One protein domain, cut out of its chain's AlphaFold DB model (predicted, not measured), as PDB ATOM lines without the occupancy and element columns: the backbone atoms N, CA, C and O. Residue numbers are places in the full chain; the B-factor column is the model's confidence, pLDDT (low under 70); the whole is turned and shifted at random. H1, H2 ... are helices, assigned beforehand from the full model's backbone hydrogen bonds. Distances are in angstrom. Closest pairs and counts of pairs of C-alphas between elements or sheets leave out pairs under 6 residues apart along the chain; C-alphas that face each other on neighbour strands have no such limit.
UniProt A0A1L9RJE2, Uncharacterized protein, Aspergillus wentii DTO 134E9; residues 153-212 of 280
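Overview. This is residues 153 to 212 of the 280 residues of an uncharacterized protein of Aspergillus wentii DTO 134E9 (UniProt A0A1L9RJE2). Two long helices, H1 and then H2, meet near their ends as an L, with the tight link at the corner and both arms sticking out free, residues 153 to 179 of H1 and residues 196 to 212 of H2. The printed part has 60 residues, all helix by class, with no named strand. It is extended, with a radius of gyration of the C-alphas of 19.8 A, and flat, spanning 59 by 33 by 12 A.

Along the chain. Find C-alpha 153 at (110.197, 84.264, 183.105); from there H1, residues 153 to 185, runs 47.5 A to C-alpha 185 at (125.752, 89.023, 138.453). H2, residues 188 to 212, runs 35.7 A and ends with C-alpha 212 at (123.562, 50.832, 136.165).

Arrangement. Look at the C-alphas of Val 183 and Met 189, the closest of H1 and H2, 6.0 A apart: the helices are close but not clearly touching. Their lines stand about perpendicular, at 90 degrees. Along the backbones, O i to N i+4 pairs are within hydrogen-bond range in 28 of 29 cases in H1 and 20 of 21 in H2.

Size, cuts and confidence. The C-alphas of Lys 153 and Tyr 212 are the two farthest apart, 59.2 A. The printed part has no cut, and the link from H1 to H2 is tight. In the B-factor column, residues 202 to 212 are under 70.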
ATOM      1  N   LYS A 153     109.382  84.910 184.144       93.25
ATOM      2  CA  LYS A 153     110.197  84.264 183.105       93.25
ATOM      3  C   LYS A 153     109.480  84.117 181.769       93.25
ATOM      4  O   LYS A 153     110.162  84.089 180.758       93.25
ATOM      5  N   ASP A 154     108.154  84.017 181.743       92.69
ATOM      6  CA  ASP A 154     107.429  83.831 180.480       92.69
ATOM      7  C   ASP A 154     107.621  85.048 179.556       92.69
ATOM      8  O   ASP A 154     107.952  84.880 178.385       92.69
ATOM      9  N   VAL A 155     107.588  86.265 180.115       94.31
ATOM     10  CA  VAL A 155     107.911  87.510 179.393       94.31
ATOM     11  C   VAL A 155     109.380  87.527 178.945       94.31
ATOM     12  O   VAL A 155     109.673  87.825 177.793       94.31
ATOM     13  N   GLU A 156     110.313  87.129 179.818       95.94
ATOM     14  CA  GLU A 156     111.742  87.030 179.470       95.94
ATOM     15  C   GLU A 156     112.001  86.017 178.337       95.94
ATOM     16  O   GLU A 156     112.903  86.208 177.517       95.94
ATOM     17  N   LEU A 157     111.224  84.931 178.277       96.50
ATOM     18  CA  LEU A 157     111.292  83.923 177.219       96.50
ATOM     19  C   LEU A 157     110.709  84.448 175.902       96.50
ATOM     20  O   LEU A 157     111.304  84.197 174.855       96.50
ATOM     21  N   GLU A 158     109.608  85.201 175.932       96.69
ATOM     22  CA  GLU A 158     109.054  85.880 174.752       96.69
ATOM     23  C   GLU A 158     110.028  86.928 174.186       96.69
ATOM     24  O   GLU A 158     110.328  86.907 172.986       96.69
ATOM     25  N   ASP A 159     110.618  87.768 175.040       97.44
ATOM     26  CA  ASP A 159     111.673  88.722 174.672       97.44
ATOM     27  C   ASP A 159     112.899  88.014 174.074       97.44
ATOM     28  O   ASP A 159     113.486  88.455 173.079       97.44
ATOM     29  N   LEU A 160     113.289  86.867 174.635       97.81
ATOM     30  CA  LEU A 160     114.402  86.084 174.110       97.81
ATOM     31  C   LEU A 160     114.055  85.436 172.757       97.81
ATOM     32  O   LEU A 160     114.904  85.405 171.864       97.81
ATOM     33  N   ILE A 161     112.817  84.968 172.565       97.19
ATOM     34  CA  ILE A 161     112.319  84.434 171.287       97.19
ATOM     35  C   ILE A 161     112.302  85.525 170.212       97.19
ATOM     36  O   ILE A 161     112.796  85.284 169.107       97.19
ATOM     37  N   THR A 162     111.772  86.716 170.503       97.75
ATOM     38  CA  THR A 162     111.756  87.832 169.540       97.75
ATOM     39  C   THR A 162     113.173  88.274 169.186       97.75
ATOM     40  O   THR A 162     113.485  88.428 168.003       97.75
ATOM     41  N   LYS A 163     114.076  88.357 170.173       98.12
ATOM     42  CA  LYS A 163     115.491  88.672 169.953       98.12
ATOM     43  C   LYS A 163     116.200  87.638 169.078       98.12
ATOM     44  O   LYS A 163     116.878  88.027 168.130       98.12
ATOM     45  N   TRP A 164     116.046  86.337 169.343       98.00
ATOM     46  CA  TRP A 164     116.664  85.303 168.502       98.00
ATOM     47  C   TRP A 164     116.072  85.258 167.096       98.00
ATOM     48  O   TRP A 164     116.835  85.089 166.146       98.00
ATOM     49  N   ARG A 165     114.756  85.472 166.941       96.94
ATOM     50  CA  ARG A 165     114.122  85.632 165.623       96.94
ATOM     51  C   ARG A 165     114.756  86.793 164.860       96.94
ATOM     52  O   ARG A 165     115.279  86.562 163.776       96.94
ATOM     53  N   CYS A 166     114.820  87.983 165.458       97.06
ATOM     54  CA  CYS A 166     115.430  89.171 164.854       97.06
ATOM     55  C   CYS A 166     116.906  88.950 164.470       97.06
ATOM     56  O   CYS A 166     117.283  89.202 163.330       97.06
ATOM     57  N   VAL A 167     117.728  88.392 165.370       97.44
ATOM     58  CA  VAL A 167     119.139  88.072 165.079       97.44
ATOM     59  C   VAL A 167     119.263  87.058 163.939       97.44
ATOM     60  O   VAL A 167     120.109  87.225 163.062       97.44
ATOM     61  N   SER A 168     118.420  86.021 163.919       95.00
ATOM     62  CA  SER A 168     118.439  85.011 162.856       95.00
ATOM     63  C   SER A 168     117.969  85.551 161.506       95.00
ATOM     64  O   SER A 168     118.552  85.199 160.486       95.00
ATOM     65  N   GLN A 169     116.976  86.442 161.508       95.12
ATOM     66  CA  GLN A 169     116.481  87.121 160.317       95.12
ATOM     67  C   GLN A 169     117.557  88.051 159.753       95.12
ATOM     68  O   GLN A 169     117.905  87.918 158.589       95.12
ATOM     69  N   ASN A 170     118.166  88.905 160.580       93.25
ATOM     70  CA  ASN A 170     119.248  89.796 160.157       93.25
ATOM     71  C   ASN A 170     120.452  89.012 159.595       93.25
ATOM     72  O   ASN A 170     121.021  89.385 158.574       93.25
ATOM     73  N   ALA A 171     120.831  87.897 160.233       95.12
ATOM     74  CA  ALA A 171     121.896  87.027 159.727       95.12
ATOM     75  C   ALA A 171     121.518  86.335 158.401       95.12
ATOM     76  O   ALA A 171     122.372  86.155 157.532       95.12
ATOM     77  N   ALA A 172     120.246  85.956 158.226       92.75
ATOM     78  CA  ALA A 172     119.747  85.420 156.965       92.75
ATOM     79  C   ALA A 172     119.732  86.493 155.866       92.75
ATOM     80  O   ALA A 172     120.175  86.207 154.759       92.75
ATOM     81  N   GLU A 173     119.303  87.720 156.170       92.38
ATOM     82  CA  GLU A 173     119.282  88.868 155.254       92.38
ATOM     83  C   GLU A 173     120.694  89.251 154.775       92.38
ATOM     84  O   GLU A 173     120.890  89.464 153.580       92.38
ATOM     85  N   GLU A 174     121.703  89.241 155.654       91.88
ATOM     86  CA  GLU A 174     123.107  89.490 155.285       91.88
ATOM     87  C   GLU A 174     123.647  88.427 154.305       91.88
ATOM     88  O   GLU A 174     124.218  88.748 153.255       91.88
ATOM     89  N   VAL A 175     123.418  87.142 154.602       92.12
ATOM     90  CA  VAL A 175     123.830  86.028 153.727       92.12
ATOM     91  C   VAL A 175     123.032  86.025 152.417       92.12
ATOM     92  O   VAL A 175     123.597  85.743 151.353       92.12
ATOM     93  N   PHE A 176     121.743  86.365 152.478       88.69
ATOM     94  CA  PHE A 176     120.846  86.463 151.333       88.69
ATOM     95  C   PHE A 176     121.266  87.587 150.391       88.69
ATOM     96  O   PHE A 176     121.420  87.321 149.205       88.69
ATOM     97  N   ALA A 177     121.549  88.795 150.889       92.44
ATOM     98  CA  ALA A 177     122.000  89.917 150.066       92.44
ATOM     99  C   ALA A 177     123.278  89.563 149.281       92.44
ATOM    100  O   ALA A 177     123.340  89.733 148.061       92.44
ATOM    101  N   GLY A 178     124.266  88.959 149.953       88.50
ATOM    102  CA  GLY A 178     125.486  88.482 149.296       88.50
ATOM    103  C   GLY A 178     125.248  87.343 148.292       88.50
ATOM    104  O   GLY A 178     125.980  87.222 147.309       88.50
ATOM    105  N   ALA A 179     124.240  86.492 148.505       89.44
ATOM    106  CA  ALA A 179     123.846  85.458 147.545       89.44
ATOM    107  C   ALA A 179     123.089  86.043 146.341       89.44
ATOM    108  O   ALA A 179     123.398  85.687 145.202       89.44
ATOM    109  N   GLN A 180     122.163  86.968 146.586       91.00
ATOM    110  CA  GLN A 180     121.373  87.670 145.583       91.00
ATOM    111  C   GLN A 180     122.275  88.472 144.643       91.00
ATOM    112  O   GLN A 180     122.135  88.318 143.435       91.00
ATOM    113  N   GLU A 181     123.268  89.219 145.148       92.00
ATOM    114  CA  GLU A 181     124.227  89.936 144.289       92.00
ATOM    115  C   GLU A 181     124.961  88.970 143.342       92.00
ATOM    116  O   GLU A 181     125.049  89.214 142.136       92.00
ATOM    117  N   ARG A 182     125.441  87.826 143.855       90.19
ATOM    118  CA  ARG A 182     126.106  86.801 143.030       90.19
ATOM    119  C   ARG A 182     125.172  86.231 141.963       90.19
ATOM    120  O   ARG A 182     125.603  86.060 140.826       90.19
ATOM    121  N   VAL A 183     123.914  85.951 142.303       88.50
ATOM    122  CA  VAL A 183     122.907  85.445 141.357       88.50
ATOM    123  C   VAL A 183     122.557  86.500 140.303       88.50
ATOM    124  O   VAL A 183     122.581  86.191 139.114       88.50
ATOM    125  N   SER A 184     122.339  87.758 140.693       90.75
ATOM    126  CA  SER A 184     122.116  88.878 139.771       90.75
ATOM    127  C   SER A 184     123.287  89.055 138.799       90.75
ATOM    128  O   SER A 184     123.075  89.149 137.592       90.75
ATOM    129  N   ARG A 185     124.534  88.984 139.286       91.44
ATOM    130  CA  ARG A 185     125.752  89.023 138.453       91.44
ATOM    131  C   ARG A 185     125.904  87.830 137.505       91.44
ATOM    132  O   ARG A 185     126.617  87.945 136.515       91.44
ATOM    133  N   MET A 186     125.253  86.704 137.791       85.94
ATOM    134  CA  MET A 186     125.202  85.528 136.912       85.94
ATOM    135  C   MET A 186     124.050  85.569 135.891       85.94
ATOM    136  O   MET A 186     123.856  84.587 135.181       85.94
ATOM    137  N   GLY A 187     123.303  86.675 135.788       90.88
ATOM    138  CA  GLY A 187     122.144  86.793 134.890       90.88
ATOM    139  C   GLY A 187     120.801  86.470 135.554       90.88
ATOM    140  O   GLY A 187     119.823  86.203 134.863       90.88
ATOM    141  N   GLY A 188     120.740  86.495 136.887       91.12
ATOM    142  CA  GLY A 188     119.512  86.301 137.654       91.12
ATOM    143  C   GLY A 188     119.189  84.840 137.970       91.12
ATOM    144  O   GLY A 188     119.932  83.905 137.653       91.12
ATOM    145  N   MET A 189     118.055  84.646 138.646       77.50
ATOM    146  CA  MET A 189     117.665  83.344 139.190       77.50
ATOM    147  C   MET A 189     117.409  82.289 138.118       77.50
ATOM    148  O   MET A 189     117.758  81.136 138.338       77.50
ATOM    149  N   ALA A 190     116.854  82.657 136.960       84.50
ATOM    150  CA  ALA A 190     116.601  81.718 135.867       84.50
ATOM    151  C   ALA A 190     117.900  81.073 135.352       84.50
ATOM    152  O   ALA A 190     117.996  79.848 135.296       84.50
ATOM    153  N   VAL A 191     118.933  81.879 135.075       87.50
ATOM    154  CA  VAL A 191     120.241  81.393 134.597       87.50
ATOM    155  C   VAL A 191     120.951  80.563 135.669       87.50
ATOM    156  O   VAL A 191     121.564  79.541 135.358       87.50
ATOM    157  N   TRP A 192     120.840  80.953 136.945       85.62
ATOM    158  CA  TRP A 192     121.384  80.159 138.047       85.62
ATOM    159  C   TRP A 192     120.635  78.830 138.244       85.62
ATOM    160  O   TRP A 192     121.295  77.804 138.391       85.62
ATOM    161  N   ARG A 193     119.293  78.816 138.189       85.75
ATOM    162  CA  ARG A 193     118.464  77.599 138.287       85.75
ATOM    163  C   ARG A 193     118.764  76.632 137.147       85.75
ATOM    164  O   ARG A 193     119.012  75.466 137.413       85.75
ATOM    165  N   ASP A 194     118.813  77.110 135.909       85.44
ATOM    166  CA  ASP A 194     119.140  76.302 134.731       85.44
ATOM    167  C   ASP A 194     120.572  75.730 134.818       85.44
ATOM    168  O   ASP A 194     120.786  74.523 134.684       85.44
ATOM    169  N   ARG A 195     121.560  76.555 135.191       83.12
ATOM    170  CA  ARG A 195     122.932  76.086 135.453       83.12
ATOM    171  C   ARG A 195     123.005  75.069 136.596       83.12
ATOM    172  O   ARG A 195     123.783  74.121 136.504       83.12
ATOM    173  N   MET A 196     122.231  75.262 137.663       82.44
ATOM    174  CA  MET A 196     122.159  74.340 138.796       82.44
ATOM    175  C   MET A 196     121.480  73.031 138.394       82.44
ATOM    176  O   MET A 196     121.983  71.978 138.763       82.44
ATOM    177  N   ASN A 197     120.420  73.077 137.584       84.94
ATOM    178  CA  ASN A 197     119.734  71.903 137.054       84.94
ATOM    179  C   ASN A 197     120.671  71.094 136.150       84.94
ATOM    180  O   ASN A 197     120.904  69.922 136.409       84.94
ATOM    181  N   ARG A 198     121.341  71.740 135.184       83.00
ATOM    182  CA  ARG A 198     122.361  71.094 134.333       83.00
ATOM    183  C   ARG A 198     123.544  70.525 135.125       83.00
ATOM    184  O   ARG A 198     124.141  69.538 134.706       83.00
ATOM    185  N   ASN A 199     123.893  71.129 136.261       81.69
ATOM    186  CA  ASN A 199     124.896  70.586 137.174       81.69
ATOM    187  C   ASN A 199     124.345  69.407 137.995       81.69
ATOM    188  O   ASN A 199     125.054  68.424 138.148       81.69
ATOM    189  N   ASN A 200     123.103  69.470 138.485       76.38
ATOM    190  CA  ASN A 200     122.467  68.394 139.250       76.38
ATOM    191  C   ASN A 200     122.231  67.162 138.377       76.38
ATOM    192  O   ASN A 200     122.712  66.097 138.730       76.38
ATOM    193  N   SER A 201     121.654  67.333 137.183       71.88
ATOM    194  CA  SER A 201     121.456  66.257 136.203       71.88
ATOM    195  C   SER A 201     122.754  65.558 135.806       71.88
ATOM    196  O   SER A 201     122.711  64.417 135.367       71.88
ATOM    197  N   ARG A 202     123.911  66.212 135.965       69.75
ATOM    198  CA  ARG A 202     125.223  65.586 135.777       69.75
ATOM    199  C   ARG A 202     125.610  64.689 136.958       69.75
ATOM    200  O   ARG A 202     126.119  63.607 136.714       69.75
ATOM    201  N   TRP A 203     125.328  65.080 138.203       67.94
ATOM    202  CA  TRP A 203     125.466  64.178 139.355       67.94
ATOM    203  C   TRP A 203     124.432  63.049 139.308       67.94
ATOM    204  O   TRP A 203     124.802  61.907 139.548       67.94
ATOM    205  N   ASP A 204     123.187  63.331 138.912       65.62
ATOM    206  CA  ASP A 204     122.145  62.314 138.725       65.62
ATOM    207  C   ASP A 204     122.530  61.335 137.596       65.62
ATOM    208  O   ASP A 204     122.331  60.130 137.727       65.62
ATOM    209  N   GLN A 205     123.134  61.815 136.497       60.34
ATOM    210  CA  GLN A 205     123.678  60.959 135.436       60.34
ATOM    211  C   GLN A 205     124.912  60.174 135.877       60.34
ATOM    212  O   GLN A 205     125.031  59.015 135.492       60.34
ATOM    213  N   ASP A 206     125.840  60.764 136.630       59.94
ATOM    214  CA  ASP A 206     127.040  60.071 137.118       59.94
ATOM    215  C   ASP A 206     126.668  59.027 138.191       59.94
ATOM    216  O   ASP A 206     127.224  57.928 138.205       59.94
ATOM    217  N   GLU A 207     125.666  59.302 139.033       60.84
ATOM    218  CA  GLU A 207     125.088  58.328 139.962       60.84
ATOM    219  C   GLU A 207     124.336  57.231 139.197       60.84
ATOM    220  O   GLU A 207     124.623  56.052 139.390       60.84
ATOM    221  N   MET A 208     123.465  57.566 138.243       55.47
ATOM    222  CA  MET A 208     122.755  56.562 137.443       55.47
ATOM    223  C   MET A 208     123.726  55.711 136.591       55.47
ATOM    224  O   MET A 208     123.553  54.500 136.485       55.47
ATOM    225  N   GLN A 209     124.828  56.279 136.090       62.03
ATOM    226  CA  GLN A 209     125.931  55.517 135.488       62.03
ATOM    227  C   GLN A 209     126.706  54.674 136.513       62.03
ATOM    228  O   GLN A 209     127.152  53.583 136.175       62.03
ATOM    229  N   SER A 210     126.850  55.112 137.766       65.31
ATOM    230  CA  SER A 210     127.479  54.305 138.821       65.31
ATOM    231  C   SER A 210     126.601  53.140 139.292       65.31
ATOM    232  O   SER A 210     127.141  52.106 139.685       65.31
ATOM    233  N   TRP A 211     125.273  53.294 139.281       54.06
ATOM    234  CA  TRP A 211     124.324  52.258 139.702       54.06
ATOM    235  C   TRP A 211     124.010  51.258 138.573       54.06
ATOM    236  O   TRP A 211     123.951  50.064 138.845       54.06
ATOM    237  N   TYR A 212     123.878  51.705 137.315       54.75
ATOM    238  CA  TYR A 212     123.562  50.832 136.165       54.75
ATOM    239  C   TYR A 212     124.776  50.468 135.286       54.75
ATOM    240  O   TYR A 212     124.798  49.415 134.649       54.75
TER     241      TYR A 212